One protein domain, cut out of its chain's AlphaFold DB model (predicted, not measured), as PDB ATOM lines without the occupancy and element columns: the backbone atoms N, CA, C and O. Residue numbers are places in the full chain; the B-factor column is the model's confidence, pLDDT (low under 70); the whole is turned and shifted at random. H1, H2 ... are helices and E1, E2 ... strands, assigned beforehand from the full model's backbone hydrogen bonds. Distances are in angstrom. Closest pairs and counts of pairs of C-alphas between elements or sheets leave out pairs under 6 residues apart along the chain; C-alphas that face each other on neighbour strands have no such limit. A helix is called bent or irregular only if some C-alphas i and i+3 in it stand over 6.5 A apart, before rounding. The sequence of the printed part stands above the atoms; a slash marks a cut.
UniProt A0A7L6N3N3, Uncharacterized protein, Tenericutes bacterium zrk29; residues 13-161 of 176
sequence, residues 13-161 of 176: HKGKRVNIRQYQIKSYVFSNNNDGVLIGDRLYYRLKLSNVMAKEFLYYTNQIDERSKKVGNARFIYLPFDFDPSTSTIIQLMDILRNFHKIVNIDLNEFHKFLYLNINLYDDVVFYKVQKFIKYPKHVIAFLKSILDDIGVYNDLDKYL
ATOM      1  N   HIS A  13     344.230 256.899 213.589       68.81
ATOM      2  CA  HIS A  13     344.733 257.341 214.885       68.81
ATOM      3  C   HIS A  13     343.577 257.315 215.884       68.81
ATOM      4  O   HIS A  13     342.541 257.935 215.644       68.81
ATOM      5  N   LYS A  14     343.739 256.566 216.984       82.69
ATOM      6  CA  LYS A  14     342.689 256.340 217.998       82.69
ATOM      7  C   LYS A  14     341.348 255.902 217.381       82.69
ATOM      8  O   LYS A  14     340.302 256.471 217.675       82.69
ATOM      9  N   GLY A  15     341.392 254.951 216.446       76.69
ATOM     10  CA  GLY A  15     340.205 254.414 215.767       76.69
ATOM     11  C   GLY A  15     339.555 255.337 214.724       76.69
ATOM     12  O   GLY A  15     338.677 254.893 213.993       76.69
ATOM     13  N   LYS A  16     339.993 256.597 214.585       72.44
ATOM     14  CA  LYS A  16     339.488 257.525 213.559       72.44
ATOM     15  C   LYS A  16     340.411 257.556 212.347       72.44
ATOM     16  O   LYS A  16     341.635 257.582 212.485       72.44
ATOM     17  N   ARG A  17     339.822 257.586 211.147       73.94
ATOM     18  CA  ARG A  17     340.571 257.755 209.896       73.94
ATOM     19  C   ARG A  17     341.227 259.134 209.887       73.94
ATOM     20  O   ARG A  17     340.558 260.151 210.049       73.94
ATOM     21  N   VAL A  18     342.538 259.162 209.690       74.81
ATOM     22  CA  VAL A  18     343.305 260.395 209.545       74.81
ATOM     23  C   VAL A  18     343.204 260.842 208.095       74.81
ATOM     24  O   VAL A  18     343.577 260.104 207.174       74.81
ATOM     25  N   ASN A  19     342.703 262.059 207.895       70.75
ATOM     26  CA  ASN A  19     342.684 262.676 206.578       70.75
ATOM     27  C   ASN A  19     344.109 262.814 206.048       70.75
ATOM     28  O   ASN A  19     345.043 263.149 206.782       70.75
ATOM     29  N   ILE A  20     344.264 262.549 204.756       75.38
ATOM     30  CA  ILE A  20     345.550 262.662 204.089       75.38
ATOM     31  C   ILE A  20     346.048 264.110 204.174       75.38
ATOM     32  O   ILE A  20     345.309 265.058 203.902       75.38
ATOM     33  N   ARG A  21     347.289 264.295 204.631       79.38
ATOM     34  CA  ARG A  21     347.859 265.631 204.830       79.38
ATOM     35  C   ARG A  21     348.288 266.229 203.493       79.38
ATOM     36  O   ARG A  21     348.664 265.509 202.574       79.38
ATOM     37  N   GLN A  22     348.319 267.558 203.407       75.56
ATOM     38  CA  GLN A  22     348.651 268.271 202.164       75.56
ATOM     39  C   GLN A  22     350.017 267.905 201.589       75.56
ATOM     40  O   GLN A  22     350.134 267.697 200.387       75.56
ATOM     41  N   TYR A  23     351.045 267.779 202.433       78.38
ATOM     42  CA  TYR A  23     352.371 267.384 201.956       78.38
ATOM     43  C   TYR A  23     352.365 265.969 201.359       78.38
ATOM     44  O   TYR A  23     353.093 265.720 200.408       78.38
ATOM     45  N   GLN A  24     351.507 265.075 201.871       78.94
ATOM     46  CA  GLN A  24     351.341 263.724 201.334       78.94
ATOM     47  C   GLN A  24     350.590 263.753 200.002       78.94
ATOM     48  O   GLN A  24     350.919 262.997 199.100       78.94
ATOM     49  N   ILE A  25     349.590 264.632 199.860       79.56
ATOM     50  CA  ILE A  25     348.902 264.845 198.579       79.56
ATOM     51  C   ILE A  25     349.901 265.344 197.527       79.56
ATOM     52  O   ILE A  25     349.967 264.797 196.429       79.56
ATOM     53  N   LYS A  26     350.696 266.361 197.885       80.69
ATOM     54  CA  LYS A  26     351.729 266.943 197.021       80.69
ATOM     55  C   LYS A  26     352.753 265.887 196.591       80.69
ATOM     56  O   LYS A  26     353.076 265.831 195.412       80.69
ATOM     57  N   SER A  27     353.195 265.016 197.501       83.00
ATOM     58  CA  SER A  27     354.199 263.986 197.199       83.00
ATOM     59  C   SER A  27     353.730 262.883 196.243       83.00
ATOM     60  O   SER A  27     354.560 262.114 195.780       83.00
ATOM     61  N   TYR A  28     352.430 262.763 195.935       81.75
ATOM     62  CA  TYR A  28     351.982 261.841 194.873       81.75
ATOM     63  C   TYR A  28     352.267 262.352 193.467       81.75
ATOM     64  O   TYR A  28     352.186 261.575 192.520       81.75
ATOM     65  N   VAL A  29     352.498 263.656 193.330       82.44
ATOM     66  CA  VAL A  29     352.712 264.302 192.035       82.44
ATOM     67  C   VAL A  29     354.119 264.877 191.958       82.44
ATOM     68  O   VAL A  29     354.745 264.777 190.915       82.44
ATOM     69  N   PHE A  30     354.630 265.466 193.044       86.06
ATOM     70  CA  PHE A  30     355.946 266.104 193.064       86.06
ATOM     71  C   PHE A  30     356.946 265.238 193.823       86.06
ATOM     72  O   PHE A  30     356.761 264.953 195.008       86.06
ATOM     73  N   SER A  31     358.027 264.893 193.141       81.62
ATOM     74  CA  SER A  31     359.252 264.327 193.697       81.62
ATOM     75  C   SER A  31     360.184 265.424 194.225       81.62
ATOM     76  O   SER A  31     360.831 265.232 195.250       81.62
ATOM     77  N   ASN A  32     360.203 266.597 193.579       80.31
ATOM     78  CA  ASN A  32     361.054 267.739 193.920       80.31
ATOM     79  C   ASN A  32     360.265 269.052 194.054       80.31
ATOM     80  O   ASN A  32     359.094 269.171 193.692       80.31
ATOM     81  N   ASN A  33     360.919 270.093 194.575       74.81
ATOM     82  CA  ASN A  33     360.314 271.428 194.673       74.81
ATOM     83  C   ASN A  33     360.140 272.127 193.314       74.81
ATOM     84  O   ASN A  33     359.313 273.029 193.222       74.81
ATOM     85  N   ASN A  34     360.866 271.672 192.293       82.44
ATOM     86  CA  ASN A  34     360.854 272.192 190.924       82.44
ATOM     87  C   ASN A  34     359.898 271.413 190.004       82.44
ATOM     88  O   ASN A  34     359.958 271.524 188.790       82.44
ATOM     89  N   ASP A  35     359.001 270.615 190.577       87.81
ATOM     90  CA  ASP A  35     358.048 269.808 189.809       87.81
ATOM     91  C   ASP A  35     356.743 270.561 189.520       87.81
ATOM     92  O   ASP A  35     355.831 270.054 188.862       87.81
ATOM     93  N   GLY A  36     356.620 271.777 190.043       92.50
ATOM     94  CA  GLY A  36     355.453 272.608 189.845       92.50
ATOM     95  C   GLY A  36     355.413 273.805 190.775       92.50
ATOM     96  O   GLY A  36     356.179 273.932 191.730       92.50
ATOM     97  N   VAL A  37     354.450 274.680 190.519       95.12
ATOM     98  CA  VAL A  37     354.307 275.953 191.218       95.12
ATOM     99  C   VAL A  37     352.916 276.086 191.823       95.12
ATOM    100  O   VAL A  37     351.908 275.753 191.202       95.12
ATOM    101  N   LEU A  38     352.872 276.553 193.072       95.25
ATOM    102  CA  LEU A  38     351.637 276.839 193.797       95.25
ATOM    103  C   LEU A  38     351.050 278.175 193.326       95.25
ATOM    104  O   LEU A  38     351.773 279.169 193.291       95.25
ATOM    105  N   ILE A  39     349.746 278.193 193.059       96.56
ATOM    106  CA  ILE A  39     348.977 279.375 192.644       96.56
ATOM    107  C   ILE A  39     347.683 279.521 193.468       96.56
ATOM    108  O   ILE A  39     347.331 278.645 194.268       96.56
ATOM    109  N   GLY A  40     346.964 280.627 193.273       95.88
ATOM    110  CA  GLY A  40     345.662 280.904 193.880       95.88
ATOM    111  C   GLY A  40     345.717 281.211 195.377       95.88
ATOM    112  O   GLY A  40     346.766 281.512 195.939       95.88
ATOM    113  N   ASP A  41     344.576 281.090 196.062       95.19
ATOM    114  CA  ASP A  41     344.404 281.535 197.456       95.19
ATOM    115  C   ASP A  41     345.459 280.989 198.422       95.19
ATOM    116  O   ASP A  41     345.850 281.654 199.381       95.19
ATOM    117  N   ARG A  42     345.970 279.776 198.175       94.75
ATOM    118  CA  ARG A  42     347.003 279.199 199.037       94.75
ATOM    119  C   ARG A  42     348.350 279.895 198.862       94.75
ATOM    120  O   ARG A  42     349.076 280.018 199.849       94.75
ATOM    121  N   LEU A  43     348.687 280.323 197.644       96.06
ATOM    122  CA  LEU A  43     349.851 281.166 197.384       96.06
ATOM    123  C   LEU A  43     349.699 282.492 198.129       96.06
ATOM    124  O   LEU A  43     350.604 282.862 198.870       96.06
ATOM    125  N   TYR A  44     348.543 283.146 198.002       96.69
ATOM    126  CA  TYR A  44     348.286 284.447 198.626       96.69
ATOM    127  C   TYR A  44     348.371 284.366 200.149       96.69
ATOM    128  O   TYR A  44     349.063 285.168 200.767       96.69
ATOM    129  N   TYR A  45     347.767 283.335 200.745       95.25
ATOM    130  CA  TYR A  45     347.877 283.059 202.175       95.25
ATOM    131  C   TYR A  45     349.326 282.798 202.610       95.25
ATOM    132  O   TYR A  45     349.783 283.316 203.626       95.25
ATOM    133  N   ARG A  46     350.082 281.999 201.842       94.69
ATOM    134  CA  ARG A  46     351.492 281.693 202.145       94.69
ATOM    135  C   ARG A  46     352.371 282.944 202.107       94.69
ATOM    136  O   ARG A  46     353.279 283.059 202.923       94.69
ATOM    137  N   LEU A  47     352.096 283.845 201.169       95.81
ATOM    138  CA  LEU A  47     352.771 285.133 201.019       95.81
ATOM    139  C   LEU A  47     352.203 286.218 201.945       95.81
ATOM    140  O   LEU A  47     352.614 287.363 201.833       95.81
ATOM    141  N   LYS A  48     351.256 285.873 202.830       96.31
ATOM    142  CA  LYS A  48     350.569 286.802 203.742       96.31
ATOM    143  C   LYS A  48     349.835 287.954 203.042       96.31
ATOM    144  O   LYS A  48     349.435 288.906 203.692       96.31
ATOM    145  N   LEU A  49     349.573 287.826 201.741       95.81
ATOM    146  CA  LEU A  49     348.781 288.791 200.978       95.81
ATOM    147  C   LEU A  49     347.315 288.782 201.412       95.81
ATOM    148  O   LEU A  49     346.607 289.741 201.162       95.81
ATOM    149  N   SER A  50     346.834 287.690 202.007       94.44
ATOM    150  CA  SER A  50     345.476 287.581 202.537       94.44
ATOM    151  C   SER A  50     345.434 286.597 203.702       94.44
ATOM    152  O   SER A  50     346.181 285.619 203.734       94.44
ATOM    153  N   ASN A  51     344.496 286.808 204.626       92.75
ATOM    154  CA  ASN A  51     344.240 285.903 205.750       92.75
ATOM    155  C   ASN A  51     343.249 284.778 205.410       92.75
ATOM    156  O   ASN A  51     342.941 283.937 206.258       92.75
ATOM    157  N   VAL A  52     342.738 284.735 204.176       91.31
ATOM    158  CA  VAL A  52     341.773 283.718 203.750       91.31
ATOM    159  C   VAL A  52     342.473 282.382 203.513       91.31
ATOM    160  O   VAL A  52     343.338 282.242 202.649       91.31
ATOM    161  N   MET A  53     342.071 281.360 204.269       88.19
ATOM    162  CA  MET A  53     342.582 280.007 204.085       88.19
ATOM    163  C   MET A  53     341.956 279.352 202.847       88.19
ATOM    164  O   MET A  53     340.734 279.235 202.730       88.19
ATOM    165  N   ALA A  54     342.806 278.872 201.942       88.44
ATOM    166  CA  ALA A  54     342.372 278.210 200.720       88.44
ATOM    167  C   ALA A  54     341.602 276.908 200.995       88.44
ATOM    168  O   ALA A  54     342.085 276.019 201.703       88.44
ATOM    169  N   LYS A  55     340.431 276.766 200.363       88.69
ATOM    170  CA  LYS A  55     339.651 275.515 200.362       88.69
ATOM    171  C   LYS A  55     340.278 274.456 199.451       88.69
ATOM    172  O   LYS A  55     340.247 273.267 199.767       88.69
ATOM    173  N   GLU A  56     340.857 274.896 198.336       90.62
ATOM    174  CA  GLU A  56     341.508 274.058 197.330       90.62
ATOM    175  C   GLU A  56     342.935 274.558 197.065       90.62
ATOM    176  O   GLU A  56     343.190 275.760 197.020       90.62
ATOM    177  N   PHE A  57     343.874 273.629 196.907       92.69
ATOM    178  CA  PHE A  57     345.269 273.902 196.588       92.69
ATOM    179  C   PHE A  57     345.448 273.768 195.081       92.69
ATOM    180  O   PHE A  57     345.194 272.700 194.529       92.69
ATOM    181  N   LEU A  58     345.880 274.834 194.417       95.75
ATOM    182  CA  LEU A  58     346.056 274.847 192.971       95.75
ATOM    183  C   LEU A  58     347.541 274.829 192.627       95.75
ATOM    184  O   LEU A  58     348.319 275.614 193.169       95.75
ATOM    185  N   TYR A  59     347.918 273.942 191.712       95.75
ATOM    186  CA  TYR A  59     349.282 273.840 191.221       95.75
ATOM    187  C   TYR A  59     349.310 273.773 189.700       95.75
ATOM    188  O   TYR A  59     348.522 273.039 189.102       95.75
ATOM    189  N   TYR A  60     350.273 274.459 189.093       96.31
ATOM    190  CA  TYR A  60     350.747 274.087 187.763       96.31
ATOM    191  C   TYR A  60     351.893 273.087 187.885       96.31
ATOM    192  O   TYR A  60     352.689 273.186 188.817       96.31
ATOM    193  N   THR A  61     351.963 272.115 186.980       95.00
ATOM    194  CA  THR A  61     352.991 271.064 186.983       95.00
ATOM    195  C   THR A  61     353.137 270.433 185.602       95.00
ATOM    196  O   THR A  61     352.202 270.468 184.809       95.00
ATOM    197  N   ASN A  62     354.289 269.833 185.322       93.25
ATOM    198  CA  ASN A  62     354.540 269.000 184.146       93.25
ATOM    199  C   ASN A  62     354.587 267.498 184.502       93.25
ATOM    200  O   ASN A  62     354.823 266.674 183.630       93.25
ATOM    201  N   GLN A  63     354.325 267.129 185.765       93.19
ATOM    202  CA  GLN A  63     354.431 265.755 186.287       93.19
ATOM    203  C   GLN A  63     353.134 264.935 186.172       93.19
ATOM    204  O   GLN A  63     352.941 263.940 186.874       93.19
ATOM    205  N   ILE A  64     352.190 265.373 185.340       91.06
ATOM    206  CA  ILE A  64     350.932 264.660 185.101       91.06
ATOM    207  C   ILE A  64     350.719 264.478 183.601       91.06
ATOM    208  O   ILE A  64     350.977 265.391 182.825       91.06
ATOM    209  N   ASP A  65     350.186 263.322 183.209       88.25
ATOM    210  CA  ASP A  65     349.900 263.017 181.797       88.25
ATOM    211  C   ASP A  65     348.570 263.636 181.316       88.25
ATOM    212  O   ASP A  65     348.312 263.783 180.123       88.25
ATOM    213  N   GLU A  66     347.689 263.986 182.255       91.00
ATOM    214  CA  GLU A  66     346.355 264.533 181.994       91.00
ATOM    215  C   GLU A  66     346.373 266.069 182.046       91.00
ATOM    216  O   GLU A  66     347.112 266.661 182.826       91.00
ATOM    217  N   ARG A  67     345.478 266.748 181.308       93.19
ATOM    218  CA  ARG A  67     345.377 268.228 181.339       93.19
ATOM    219  C   ARG A  67     345.175 268.794 182.747       93.19
ATOM    220  O   ARG A  67     345.627 269.896 183.051       93.19
ATOM    221  N   SER A  68     344.456 268.063 183.593       94.56
ATOM    222  CA  SER A  68     344.334 268.376 185.010       94.56
ATOM    223  C   SER A  68     344.001 267.124 185.805       94.56
ATOM    224  O   SER A  68     343.294 266.254 185.303       94.56
ATOM    225  N   LYS A  69     344.454 267.077 187.056       92.19
ATOM    226  CA  LYS A  69     344.239 265.968 187.982       92.19
ATOM    227  C   LYS A  69     343.851 266.505 189.353       92.19
ATOM    228  O   LYS A  69     344.496 267.416 189.868       92.19
ATOM    229  N   LYS A  70     342.811 265.945 189.973       90.88
ATOM    230  CA  LYS A  70     342.399 266.299 191.339       90.88
ATOM    231  C   LYS A  70     342.740 265.169 192.304       90.88
ATOM    232  O   LYS A  70     342.384 264.021 192.061       90.88
ATOM    233  N   VAL A  71     343.402 265.501 193.408       87.19
ATOM    234  CA  VAL A  71     343.767 264.563 194.475       87.19
ATOM    235  C   VAL A  71     343.380 265.192 195.808       87.19
ATOM    236  O   VAL A  71     343.987 266.165 196.251       87.19
ATOM    237  N   GLY A  72     342.328 264.674 196.443       87.00
ATOM    238  CA  GLY A  72     341.751 265.300 197.635       87.00
ATOM    239  C   GLY A  72     341.290 266.735 197.351       87.00
ATOM    240  O   GLY A  72     340.480 266.974 196.455       87.00
ATOM    241  N   ASN A  73     341.815 267.693 198.110       89.31
ATOM    242  CA  ASN A  73     341.586 269.127 197.922       89.31
ATOM    243  C   ASN A  73     342.725 269.824 197.156       89.31
ATOM    244  O   ASN A  73     342.819 271.045 197.220       89.31
ATOM    245  N   ALA A  74     343.594 269.085 196.463       91.88
ATOM    246  CA  ALA A  74     344.561 269.656 195.536       91.88
ATOM    247  C   ALA A  74     344.135 269.403 194.088       91.88
ATOM    248  O   ALA A  74     343.690 268.306 193.744       91.88
ATOM    249  N   ARG A  75     344.306 270.407 193.232       94.69
ATOM    250  CA  ARG A  75     344.148 270.310 191.785       94.69
ATOM    251  C   ARG A  75     345.465 270.686 191.119       94.69
ATOM    252  O   ARG A  75     346.015 271.756 191.361       94.69
ATOM    253  N   PHE A  76     345.931 269.791 190.267       94.69
ATOM    254  CA  PHE A  76     347.136 269.914 189.466       94.69
ATOM    255  C   PHE A  76     346.719 270.177 188.023       94.69
ATOM    256  O   PHE A  76     345.821 269.507 187.515       94.69
ATOM    257  N   ILE A  77     347.324 271.168 187.382       95.81
ATOM    258  CA  ILE A  77     347.029 271.574 186.008       95.81
ATOM    259  C   ILE A  77     348.315 271.444 185.200       95.81
ATOM    260  O   ILE A  77     349.353 271.967 185.606       95.81
ATOM    261  N   TYR A  78     348.237 270.746 184.071       95.19
ATOM    262  CA  TYR A  78     349.400 270.478 183.240       95.19
ATOM    263  C   TYR A  78     349.876 271.739 182.512       95.19
ATOM    264  O   TYR A  78     349.067 272.421 181.875       95.19
ATOM    265  N   LEU A  79     351.181 272.013 182.557       94.25
ATOM    266  CA  LEU A  79     351.855 272.965 181.674       94.25
ATOM    267  C   LEU A  79     353.071 272.302 181.006       94.25
ATOM    268  O   LEU A  79     353.857 271.654 181.693       94.25
ATOM    269  N   PRO A  80     353.259 272.477 179.687       90.88
ATOM    270  CA  PRO A  80     354.290 271.775 178.921       90.88
ATOM    271  C   PRO A  80     355.647 272.506 178.945       90.88
ATOM    272  O   PRO A  80     356.181 272.852 177.892       90.88
ATOM    273  N   PHE A  81     356.188 272.792 180.130       87.94
ATOM    274  CA  PHE A  81     357.556 273.297 180.297       87.94
ATOM    275  C   PHE A  81     358.096 272.994 181.699       87.94
ATOM    276  O   PHE A  81     357.325 272.730 182.623       87.94
ATOM    277  N   ASP A  82     359.420 273.031 181.839       87.69
ATOM    278  CA  ASP A  82     360.100 272.769 183.106       87.69
ATOM    279  C   ASP A  82     359.983 273.951 184.063       87.69
ATOM    280  O   ASP A  82     360.129 275.111 183.671       87.69
ATOM    281  N   PHE A  83     359.731 273.646 185.334       90.44
ATOM    282  CA  PHE A  83     359.672 274.651 186.383       90.44
ATOM    283  C   PHE A  83     361.063 274.808 186.993       90.44
ATOM    284  O   PHE A  83     361.601 273.914 187.635       90.44
ATOM    285  N   ASP A  84     361.634 275.982 186.811       90.56
ATOM    286  CA  ASP A  84     362.809 276.463 187.525       90.56
ATOM    287  C   ASP A  84     362.390 277.596 188.489       90.56
ATOM    288  O   ASP A  84     361.216 278.004 188.514       90.56
ATOM    289  N   PRO A  85     363.301 278.113 189.331       90.44
ATOM    290  CA  PRO A  85     362.973 279.226 190.213       90.44
ATOM    291  C   PRO A  85     362.467 280.476 189.474       90.44
ATOM    292  O   PRO A  85     361.498 281.083 189.922       90.44
ATOM    293  N   SER A  86     363.048 280.835 188.325       91.94
ATOM    294  CA  SER A  86     362.699 282.053 187.578       91.94
ATOM    295  C   SER A  86     361.297 281.978 186.965       91.94
ATOM    296  O   SER A  86     360.460 282.857 187.177       91.94
ATOM    297  N   THR A  87     360.999 280.892 186.254       93.62
ATOM    298  CA  THR A  87     359.676 280.586 185.691       93.62
ATOM    299  C   THR A  87     358.620 280.522 186.792       93.62
ATOM    300  O   THR A  87     357.554 281.122 186.657       93.62
ATOM    301  N   SER A  88     358.925 279.870 187.919       94.06
ATOM    302  CA  SER A  88     358.027 279.790 189.075       94.06
ATOM    303  C   SER A  88     357.714 281.164 189.665       94.06
ATOM    304  O   SER A  88     356.551 281.445 189.963       94.06
ATOM    305  N   THR A  89     358.719 282.031 189.805       94.31
ATOM    306  CA  THR A  89     358.544 283.406 190.287       94.31
ATOM    307  C   THR A  89     357.666 284.221 189.343       94.31
ATOM    308  O   THR A  89     356.704 284.837 189.802       94.31
ATOM    309  N   ILE A  90     357.906 284.162 188.027       95.62
ATOM    310  CA  ILE A  90     357.074 284.867 187.040       95.62
ATOM    311  C   ILE A  90     355.628 284.365 187.075       95.62
ATOM    312  O   ILE A  90     354.701 285.172 187.058       95.62
ATOM    313  N   ILE A  91     355.408 283.051 187.171       96.56
ATOM    314  CA  ILE A  91     354.054 282.487 187.245       96.56
ATOM    315  C   ILE A  91     353.326 282.966 188.503       96.56
ATOM    316  O   ILE A  91     352.166 283.362 188.409       96.56
ATOM    317  N   GLN A  92     353.989 282.946 189.665       96.69
ATOM    318  CA  GLN A  92     353.399 283.419 190.922       96.69
ATOM    319  C   GLN A  92     353.074 284.910 190.859       96.69
ATOM    320  O   GLN A  92     351.958 285.297 191.199       96.69
ATOM    321  N   LEU A  93     354.011 285.730 190.376       96.94
ATOM    322  CA  LEU A  93     353.800 287.162 190.184       96.94
ATOM    323  C   LEU A  93     352.589 287.407 189.281       96.94
ATOM    324  O   LEU A  93     351.651 288.096 189.672       96.94
ATOM    325  N   MET A  94     352.552 286.781 188.108       97.62
ATOM    326  CA  MET A  94     351.461 286.966 187.154       97.62
ATOM    327  C   MET A  94     350.115 286.435 187.657       97.62
ATOM    328  O   MET A  94     349.077 287.015 187.336       97.62
ATOM    329  N   ASP A  95     350.101 285.364 188.453       97.56
ATOM    330  CA  ASP A  95     348.884 284.863 189.095       97.56
ATOM    331  C   ASP A  95     348.330 285.865 190.121       97.56
ATOM    332  O   ASP A  95     347.130 286.158 190.102       97.56
ATOM    333  N   ILE A  96     349.204 286.471 190.933       97.31
ATOM    334  CA  ILE A  96     348.840 287.539 191.874       97.31
ATOM    335  C   ILE A  96     348.294 288.751 191.114       97.31
ATOM    336  O   ILE A  96     347.193 289.207 191.415       97.31
ATOM    337  N   LEU A  97     349.005 289.246 190.093       97.25
ATOM    338  CA  LEU A  97     348.576 290.418 189.318       97.25
ATOM    339  C   LEU A  97     347.235 290.181 188.613       97.25
ATOM    340  O   LEU A  97     346.360 291.047 188.624       97.25
ATOM    341  N   ARG A  98     347.032 288.987 188.043       96.94
ATOM    342  CA  ARG A  98     345.773 288.604 187.389       96.94
ATOM    343  C   ARG A  98     344.593 288.614 188.355       96.94
ATOM    344  O   ARG A  98     343.474 288.936 187.954       96.94
ATOM    345  N   ASN A  99     344.823 288.205 189.597       96.44
ATOM    346  CA  ASN A  99     343.775 288.052 190.597       96.44
ATOM    347  C   ASN A  99     343.751 289.184 191.623       96.44
ATOM    348  O   ASN A  99     342.944 289.110 192.538       96.44
ATOM    349  N   PHE A 100     344.553 290.237 191.456       95.88
ATOM    350  CA  PHE A 100     344.775 291.292 192.450       95.88
ATOM    351  C   PHE A 100     343.478 291.829 193.074       95.88
ATOM    352  O   PHE A 100     343.316 291.808 194.288       95.88
ATOM    353  N   HIS A 101     342.491 292.198 192.251       92.31
ATOM    354  CA  HIS A 101     341.187 292.696 192.716       92.31
ATOM    355  C   HIS A 101     340.288 291.649 193.392       92.31
ATOM    356  O   HIS A 101     339.281 292.000 194.000       92.31
ATOM    357  N   LYS A 102     340.595 290.362 193.229       93.44
ATOM    358  CA  LYS A 102     339.859 289.239 193.823       93.44
ATOM    359  C   LYS A 102     340.492 288.761 195.127       93.44
ATOM    360  O   LYS A 102     339.861 287.983 195.839       93.44
ATOM    361  N   ILE A 103     341.719 289.189 195.430       93.50
ATOM    362  CA  ILE A 103     342.380 288.862 196.691       93.50
ATOM    363  C   ILE A 103     341.656 289.629 197.798       93.50
ATOM    364  O   ILE A 103     341.666 290.856 197.847       93.50
ATOM    365  N   VAL A 104     340.985 288.884 198.675       90.44
ATOM    366  CA  VAL A 104     340.197 289.452 199.772       90.44
ATOM    367  C   VAL A 104     341.127 290.133 200.770       90.44
ATOM    368  O   VAL A 104     342.013 289.472 201.315       90.44
ATOM    369  N   ASN A 105     340.872 291.419 201.036       89.94
ATOM    370  CA  ASN A 105     341.634 292.262 201.963       89.94
ATOM    371  C   ASN A 105     343.141 292.148 201.725       89.94
ATOM    372  O   ASN A 105     343.878 291.732 202.620       89.94
ATOM    373  N   ILE A 106     343.569 292.439 200.492       93.75
ATOM    374  CA  ILE A 106     344.976 292.330 200.126       93.75
ATOM    375  C   ILE A 106     345.853 293.199 201.037       93.75
ATOM    376  O   ILE A 106     345.622 294.400 201.170       93.75
ATOM    377  N   ASP A 107     346.866 292.591 201.653       95.12
ATOM    378  CA  ASP A 107     347.886 293.319 202.405       95.12
ATOM    379  C   ASP A 107     348.900 293.921 201.424       95.12
ATOM    380  O   ASP A 107     349.740 293.220 200.847       95.12
ATOM    381  N   LEU A 108     348.795 295.233 201.205       95.00
ATOM    382  CA  LEU A 108     349.656 295.952 200.269       95.00
ATOM    383  C   LEU A 108     351.110 296.043 200.747       95.00
ATOM    384  O   LEU A 108     352.007 296.058 199.910       95.00
ATOM    385  N   ASN A 109     351.365 296.012 202.059       94.81
ATOM    386  CA  ASN A 109     352.732 296.007 202.578       94.81
ATOM    387  C   ASN A 109     353.419 294.676 202.258       94.81
ATOM    388  O   ASN A 109     354.565 294.658 201.811       94.81
ATOM    389  N   GLU A 110     352.727 293.551 202.461       95.75
ATOM    390  CA  GLU A 110     353.250 292.231 202.088       95.75
ATOM    391  C   GLU A 110     353.349 292.077 200.563       95.75
ATOM    392  O   GLU A 110     354.318 291.499 200.067       95.75
ATOM    393  N   PHE A 111     352.418 292.665 199.803       96.06
ATOM    394  CA  PHE A 111     352.514 292.732 198.345       96.06
ATOM    395  C   PHE A 111     353.765 293.490 197.885       96.06
ATOM    396  O   PHE A 111     354.513 292.977 197.055       96.06
ATOM    397  N   HIS A 112     354.048 294.668 198.449       94.75
ATOM    398  CA  HIS A 112     355.259 295.430 198.130       94.75
ATOM    399  C   HIS A 112     356.526 294.681 198.516       94.75
ATOM    400  O   HIS A 112     357.443 294.601 197.706       94.75
ATOM    401  N   LYS A 113     356.579 294.071 199.708       94.81
ATOM    402  CA  LYS A 113     357.716 293.222 200.110       94.81
ATOM    403  C   LYS A 113     357.943 292.095 199.108       94.81
ATOM    404  O   LYS A 113     359.078 291.858 198.700       94.81
ATOM    405  N   PHE A 114     356.873 291.420 198.687       94.81
ATOM    406  CA  PHE A 114     356.954 290.387 197.662       94.81
ATOM    407  C   PHE A 114     357.494 290.941 196.337       94.81
ATOM    408  O   PHE A 114     358.391 290.325 195.761       94.81
ATOM    409  N   LEU A 115     357.013 292.103 195.878       94.25
ATOM    410  CA  LEU A 115     357.531 292.755 194.673       94.25
ATOM    411  C   LEU A 115     359.024 293.070 194.803       94.25
ATOM    412  O   LEU A 115     359.797 292.600 193.980       94.25
ATOM    413  N   TYR A 116     359.457 293.776 195.849       89.81
ATOM    414  CA  TYR A 116     360.863 294.163 196.021       89.81
ATOM    415  C   TYR A 116     361.826 292.970 196.045       89.81
ATOM    416  O   TYR A 116     362.937 293.066 195.529       89.81
ATOM    417  N   LEU A 117     361.401 291.835 196.606       91.81
ATOM    418  CA  LEU A 117     362.223 290.626 196.665       91.81
ATOM    419  C   LEU A 117     362.334 289.886 195.324       91.81
ATOM    420  O   LEU A 117     363.282 289.126 195.138       91.81
ATOM    421  N   ASN A 118     361.374 290.061 194.410       92.19
ATOM    422  CA  ASN A 118     361.243 289.204 193.225       92.19
ATOM    423  C   ASN A 118     361.296 289.955 191.892       92.19
ATOM    424  O   ASN A 118     361.632 289.353 190.878       92.19
ATOM    425  N   ILE A 119     360.967 291.245 191.859       90.94
ATOM    426  CA  ILE A 119     360.805 291.995 190.608       90.94
ATOM    427  C   ILE A 119     362.129 292.174 189.860       90.94
ATOM    428  O   ILE A 119     362.148 292.127 188.637       90.94
ATOM    429  N   ASN A 120     363.247 292.268 190.585       88.62
ATOM    430  CA  ASN A 120     364.589 292.340 189.997       88.62
ATOM    431  C   ASN A 120     365.042 291.011 189.369       88.62
ATOM    432  O   ASN A 120     366.052 290.977 188.678       88.62
ATOM    433  N   LEU A 121     364.313 289.915 189.616       89.75
ATOM    434  CA  LEU A 121     364.530 288.618 188.970       89.75
ATOM    435  C   LEU A 121     363.702 288.471 187.683       89.75
ATOM    436  O   LEU A 121     363.685 287.394 187.087       89.75
ATOM    437  N   TYR A 122     362.970 289.517 187.285       94.62
ATOM    438  CA  TYR A 122     362.224 289.532 186.037       94.62
ATOM    439  C   TYR A 122     363.172 289.430 184.837       94.62
ATOM    440  O   TYR A 122     364.198 290.102 184.776       94.62
ATOM    441  N   ASP A 123     362.789 288.602 183.869       94.88
ATOM    442  CA  ASP A 123     363.517 288.385 182.626       94.88
ATOM    443  C   ASP A 123     362.510 288.200 181.479       94.88
ATOM    444  O   ASP A 123     361.599 287.365 181.562       94.88
ATOM    445  N   ASP A 124     362.664 288.975 180.401       96.44
ATOM    446  CA  ASP A 124     361.744 288.967 179.256       96.44
ATOM    447  C   ASP A 124     361.737 287.624 178.502       96.44
ATOM    448  O   ASP A 124     360.704 287.219 177.952       96.44
ATOM    449  N   VAL A 125     362.858 286.892 178.486       95.56
ATOM    450  CA  VAL A 125     362.968 285.577 177.834       95.56
ATOM    451  C   VAL A 125     362.179 284.538 178.626       95.56
ATOM    452  O   VAL A 125     361.425 283.749 178.044       95.56
ATOM    453  N   VAL A 126     362.303 284.543 179.954       95.12
ATOM    454  CA  VAL A 126     361.514 283.680 180.842       95.12
ATOM    455  C   VAL A 126     360.035 284.059 180.757       95.12
ATOM    456  O   VAL A 126     359.188 283.175 180.598       95.12
ATOM    457  N   PHE A 127     359.709 285.354 180.765       96.88
ATOM    458  CA  PHE A 127     358.335 285.821 180.596       96.88
ATOM    459  C   PHE A 127     357.726 285.338 179.277       96.88
ATOM    460  O   PHE A 127     356.621 284.791 179.277       96.88
ATOM    461  N   TYR A 128     358.447 285.460 178.157       96.00
ATOM    462  CA  TYR A 128     357.997 284.977 176.850       96.00
ATOM    463  C   TYR A 128     357.668 283.477 176.871       96.00
ATOM    464  O   TYR A 128     356.612 283.069 176.373       96.00
ATOM    465  N   LYS A 129     358.531 282.652 177.488       94.62
ATOM    466  CA  LYS A 129     358.292 281.206 177.638       94.62
ATOM    467  C   LYS A 129     356.986 280.937 178.383       94.62
ATOM    468  O   LYS A 129     356.154 280.178 177.889       94.62
ATOM    469  N   VAL A 130     356.773 281.588 179.527       95.56
ATOM    470  CA  VAL A 130     355.555 281.418 180.334       95.56
ATOM    471  C   VAL A 130     354.317 281.920 179.575       95.56
ATOM    472  O   VAL A 130     353.299 281.222 179.497       95.56
ATOM    473  N   GLN A 131     354.403 283.101 178.959       95.81
ATOM    474  CA  GLN A 131     353.301 283.743 178.240       95.81
ATOM    475  C   GLN A 131     352.833 282.928 177.029       95.81
ATOM    476  O   GLN A 131     351.630 282.891 176.751       95.81
ATOM    477  N   LYS A 132     353.746 282.228 176.342       94.88
ATOM    478  CA  LYS A 132     353.429 281.333 175.217       94.88
ATOM    479  C   LYS A 132     352.402 280.259 175.596       94.88
ATOM    480  O   LYS A 132     351.545 279.922 174.776       94.88
ATOM    481  N   PHE A 133     352.470 279.746 176.826       93.69
ATOM    482  CA  PHE A 133     351.619 278.651 177.290       93.69
ATOM    483  C   PHE A 133     350.422 279.120 178.122       93.69
ATOM    484  O   PHE A 133     349.307 278.671 177.865       93.69
ATOM    485  N   ILE A 134     350.617 280.034 179.080       95.19
ATOM    486  CA  ILE A 134     349.538 280.471 179.986       95.19
ATOM    487  C   ILE A 134     348.634 281.529 179.340       95.19
ATOM    488  O   ILE A 134     347.436 281.567 179.628       95.19
ATOM    489  N   LYS A 135     349.177 282.351 178.430       95.44
ATOM    490  CA  LYS A 135     348.455 283.413 177.705       95.44
ATOM    491  C   LYS A 135     347.746 284.395 178.643       95.44
ATOM    492  O   LYS A 135     346.520 284.529 178.625       95.44
ATOM    493  N   TYR A 136     348.517 285.109 179.459       96.69
ATOM    494  CA  TYR A 136     347.975 286.145 180.330       96.69
ATOM    495  C   TYR A 136     347.292 287.264 179.523       96.69
ATOM    496  O   TYR A 136     347.786 287.647 178.454       96.69
ATOM    497  N   PRO A 137     346.164 287.812 180.015       95.62
ATOM    498  CA  PRO A 137     345.474 288.921 179.364       95.62
ATOM    499  C   PRO A 137     346.322 290.196 179.321       95.62
ATOM    500  O   PRO A 137     347.032 290.506 180.276       95.62
ATOM    501  N   LYS A 138     346.149 291.012 178.272       96.12
ATOM    502  CA  LYS A 138     346.905 292.265 178.082       96.12
ATOM    503  C   LYS A 138     346.835 293.229 179.271       96.12
ATOM    504  O   LYS A 138     347.833 293.860 179.574       96.12
ATOM    505  N   HIS A 139     345.699 293.321 179.970       95.50
ATOM    506  CA  HIS A 139     345.588 294.192 181.149       95.50
ATOM    507  C   HIS A 139     346.491 293.741 182.309       95.50
ATOM    508  O   HIS A 139     346.981 294.580 183.051       95.50
ATOM    509  N   VAL A 140     346.749 292.435 182.445       97.31
ATOM    510  CA  VAL A 140     347.678 291.900 183.453       97.31
ATOM    511  C   VAL A 140     349.120 292.208 183.057       97.31
ATOM    512  O   VAL A 140     349.917 292.597 183.901       97.31
ATOM    513  N   ILE A 141     349.441 292.092 181.766       97.81
ATOM    514  CA  ILE A 141     350.764 292.448 181.235       97.81
ATOM    515  C   ILE A 141     351.019 293.951 181.398       97.81
ATOM    516  O   ILE A 141     352.091 294.345 181.836       97.81
ATOM    517  N   ALA A 142     350.018 294.790 181.118       97.50
ATOM    518  CA  ALA A 142     350.094 296.230 181.344       97.50
ATOM    519  C   ALA A 142     350.285 296.567 182.829       97.50
ATOM    520  O   ALA A 142     351.038 297.480 183.159       97.50
ATOM    521  N   PHE A 143     349.649 295.811 183.727       97.56
ATOM    522  CA  PHE A 143     349.865 295.956 185.161       97.56
ATOM    523  C   PHE A 143     351.309 295.592 185.552       97.56
ATOM    524  O   PHE A 143     351.975 296.403 186.191       97.56
ATOM    525  N   LEU A 144     351.838 294.450 185.096       97.50
ATOM    526  CA  LEU A 144     353.248 294.096 185.309       97.50
ATOM    527  C   LEU A 144     354.187 295.189 184.782       97.50
ATOM    528  O   LEU A 144     355.065 295.637 185.512       97.50
ATOM    529  N   LYS A 145     353.961 295.656 183.549       96.81
ATOM    530  CA  LYS A 145     354.747 296.735 182.945       96.81
ATOM    531  C   LYS A 145     354.747 297.985 183.821       96.81
ATOM    532  O   LYS A 145     355.805 298.527 184.094       96.81
ATOM    533  N   SER A 146     353.584 298.401 184.326       96.00
ATOM    534  CA  SER A 146     353.494 299.583 185.192       96.00
ATOM    535  C   SER A 146     354.304 299.458 186.485       96.00
ATOM    536  O   SER A 146     354.763 300.470 187.002       96.00
ATOM    537  N   ILE A 147     354.483 298.237 187.000       96.12
ATOM    538  CA  ILE A 147     355.331 297.963 188.165       96.12
ATOM    539  C   ILE A 147     356.807 298.020 187.762       96.12
ATOM    540  O   ILE A 147     357.598 298.662 188.443       96.12
ATOM    541  N   LEU A 148     357.176 297.365 186.658       96.25
ATOM    542  CA  LEU A 148     358.554 297.344 186.162       96.25
ATOM    543  C   LEU A 148     359.049 298.756 185.830       96.25
ATOM    544  O   LEU A 148     360.130 299.135 186.270       96.25
ATOM    545  N   ASP A 149     358.232 299.550 185.138       95.19
ATOM    546  CA  ASP A 149     358.547 300.935 184.784       95.19
ATOM    547  C   ASP A 149     358.704 301.823 186.028       95.19
ATOM    548  O   ASP A 149     359.613 302.644 186.081       95.19
ATOM    549  N   ASP A 150     357.844 301.650 187.041       93.81
ATOM    550  CA  ASP A 150     357.905 302.426 188.287       93.81
ATOM    551  C   ASP A 150     359.166 302.130 189.106       93.81
ATOM    552  O   ASP A 150     359.738 303.024 189.723       93.81
ATOM    553  N   ILE A 151     359.614 300.874 189.091       91.62
ATOM    554  CA  ILE A 151     360.807 300.418 189.815       91.62
ATOM    555  C   ILE A 151     362.088 300.647 188.987       91.62
ATOM    556  O   ILE A 151     363.190 300.613 189.530       91.62
ATOM    557  N   GLY A 152     361.964 300.927 187.686       93.69
ATOM    558  CA  GLY A 152     363.094 301.147 186.778       93.69
ATOM    559  C   GLY A 152     363.718 299.860 186.228       93.69
ATOM    560  O   GLY A 152     364.886 299.857 185.843       93.69
ATOM    561  N   VAL A 153     362.959 298.760 186.181       95.12
ATOM    562  CA  VAL A 153     363.396 297.493 185.582       95.12
ATOM    563  C   VAL A 153     363.139 297.527 184.075       95.12
ATOM    564  O   VAL A 153     361.994 297.641 183.625       95.12
ATOM    565  N   TYR A 154     364.210 297.402 183.286       95.12
ATOM    566  CA  TYR A 154     364.110 297.297 181.830       95.12
ATOM    567  C   TYR A 154     363.235 296.103 181.427       95.12
ATOM    568  O   TYR A 154     363.348 295.022 182.004       95.12
ATOM    569  N   ASN A 155     362.359 296.309 180.446       96.31
ATOM    570  CA  ASN A 155     361.443 295.290 179.951       96.31
ATOM    571  C   ASN A 155     361.026 295.572 178.501       96.31
ATOM    572  O   ASN A 155     361.010 296.725 178.069       96.31
ATOM    573  N   ASP A 156     360.632 294.528 177.768       96.12
ATOM    574  CA  ASP A 156     360.166 294.621 176.377       96.12
ATOM    575  C   ASP A 156     358.650 294.388 176.212       96.12
ATOM    576  O   ASP A 156     358.147 294.088 175.120       96.12
ATOM    577  N   LEU A 157     357.891 294.559 177.304       96.38
ATOM    578  CA  LEU A 157     356.475 294.193 177.387       96.38
ATOM    579  C   LEU A 157     355.553 294.994 176.458       96.38
ATOM    580  O   LEU A 157     354.444 294.533 176.163       96.38
ATOM    581  N   ASP A 158     356.003 296.143 175.950       94.62
ATOM    582  CA  ASP A 158     355.267 296.956 174.976       94.62
ATOM    583  C   ASP A 158     354.840 296.161 173.738       94.62
ATOM    584  O   ASP A 158     353.752 296.386 173.207       94.62
ATOM    585  N   LYS A 159     355.616 295.145 173.332       95.00
ATOM    586  CA  LYS A 159     355.282 294.277 172.189       95.00
ATOM    587  C   LYS A 159     353.961 293.510 172.354       95.00
ATOM    588  O   LYS A 159     353.385 293.051 171.369       95.00
ATOM    589  N   TYR A 160     353.469 293.353 173.585       95.06
ATOM    590  CA  TYR A 160     352.190 292.695 173.876       95.06
ATOM    591  C   TYR A 160     351.016 293.678 173.998       95.06
ATOM    592  O   TYR A 160     349.849 293.256 174.015       95.06
ATOM    593  N   LEU A 161     351.302 294.976 174.096       95.25
ATOM    594  CA  LEU A 161     350.339 296.022 174.407       95.25
ATOM    595  C   LEU A 161     349.982 296.837 173.163       95.25
ATOM    596  O   LEU A 161     350.711 296.908 172.183       95.25
TER     597      LEU A 161
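This is residues 13 to 161 of the 176 residues of an uncharacterized protein of Tenericutes bacterium zrk29 (UniProt A0A7L6N3N3). What does the model look like? A small twisted sheet of four strands stands beside a cluster of helices, with H3 packing beside edge strand E1 and H5 and H6 packing on H3. Residues 13 to 18 stick out as a free arm, which adds to the length. What is it made of? The printed part has 149 residues, with seven named helices and four named strands in the order H1 E1 H2 E2 E3 E4 H3 H4 H5 H6 H7; the sheet runs E1 E2 E4 E3 and is mixed, as is the class, helices and strands. The whole is compact, with a radius of gyration of the C-alphas of 16.6 A, yet elongated, spanning 59 by 34 by 22 A.

Where are the strands? E1 is residues 36 to 39, E2 57 to 61 over 12.6 A, E3 68 to 71, and E4 74 to 78 over 13.2 A. Where are the helices? H3, residues 85 to 102, is 25.4 A long, H4, 108 to 121, 20.1 A, H5, 124 to 134, 14.9 A, and H6, 138 to 151, 19.9 A; H1, 22 to 26, H2, 41 to 46, and H7, 157 to 160, are shorter. C-alpha 22 is at (348.651, 268.271, 202.164) and C-alpha 160 at (352.190, 292.695, 173.876). H3 and H4 are irregular: C-alphas 98 and 101 are 8.1 A apart, C-alphas 117 and 120 7.3 A.

How do the strands pair? E1 and E2 are antiparallel, with N 37 and O 60 at 2.9 A, and E2 and E4 parallel, with N 75 and O 57 at 2.8 A. E3 and E4 form an antiparallel hairpin, with N 69 and O 76 at 2.8 A. What is on the sheet? H1, H2 and H3 only graze it; the closest C-alphas of E1 and H3 are Val 37 and Ser 88, 5.8 A. How do the other helices stand? H3 touches H5 with residues 86 to 91 alone, closest C-alphas Thr 87 and Val 126, 6.0 A, at a steep tilt of 60 degrees, the same way. H3 touches H6 with residues 94 to 98 alone, closest C-alphas Arg 98 and Val 140, 5.5 A. H6 touches H7, closest C-alphas Lys 145 and Leu 157, 6.4 A, while H4 is close to but not clearly touching H3, with Ser 86 and Leu 121 at 7.0 A between C-alphas. Are the helix backbones complete? Each O i to N i+4 pair is within hydrogen-bond range in H1, H2 and H6, but 12 of 14 in H3, 8 of 10 in H4 and 6 of 7 in H5; H7 is too short for such a pair.

How large is it? The two C-alphas farthest apart, of Gly 15 and Lys 159, are 61.0 A apart. Is it continuous and sure? The printed part has no cut and no long link. The mean pLDDT of the printed part is 91.7, and residue 13 is under 70.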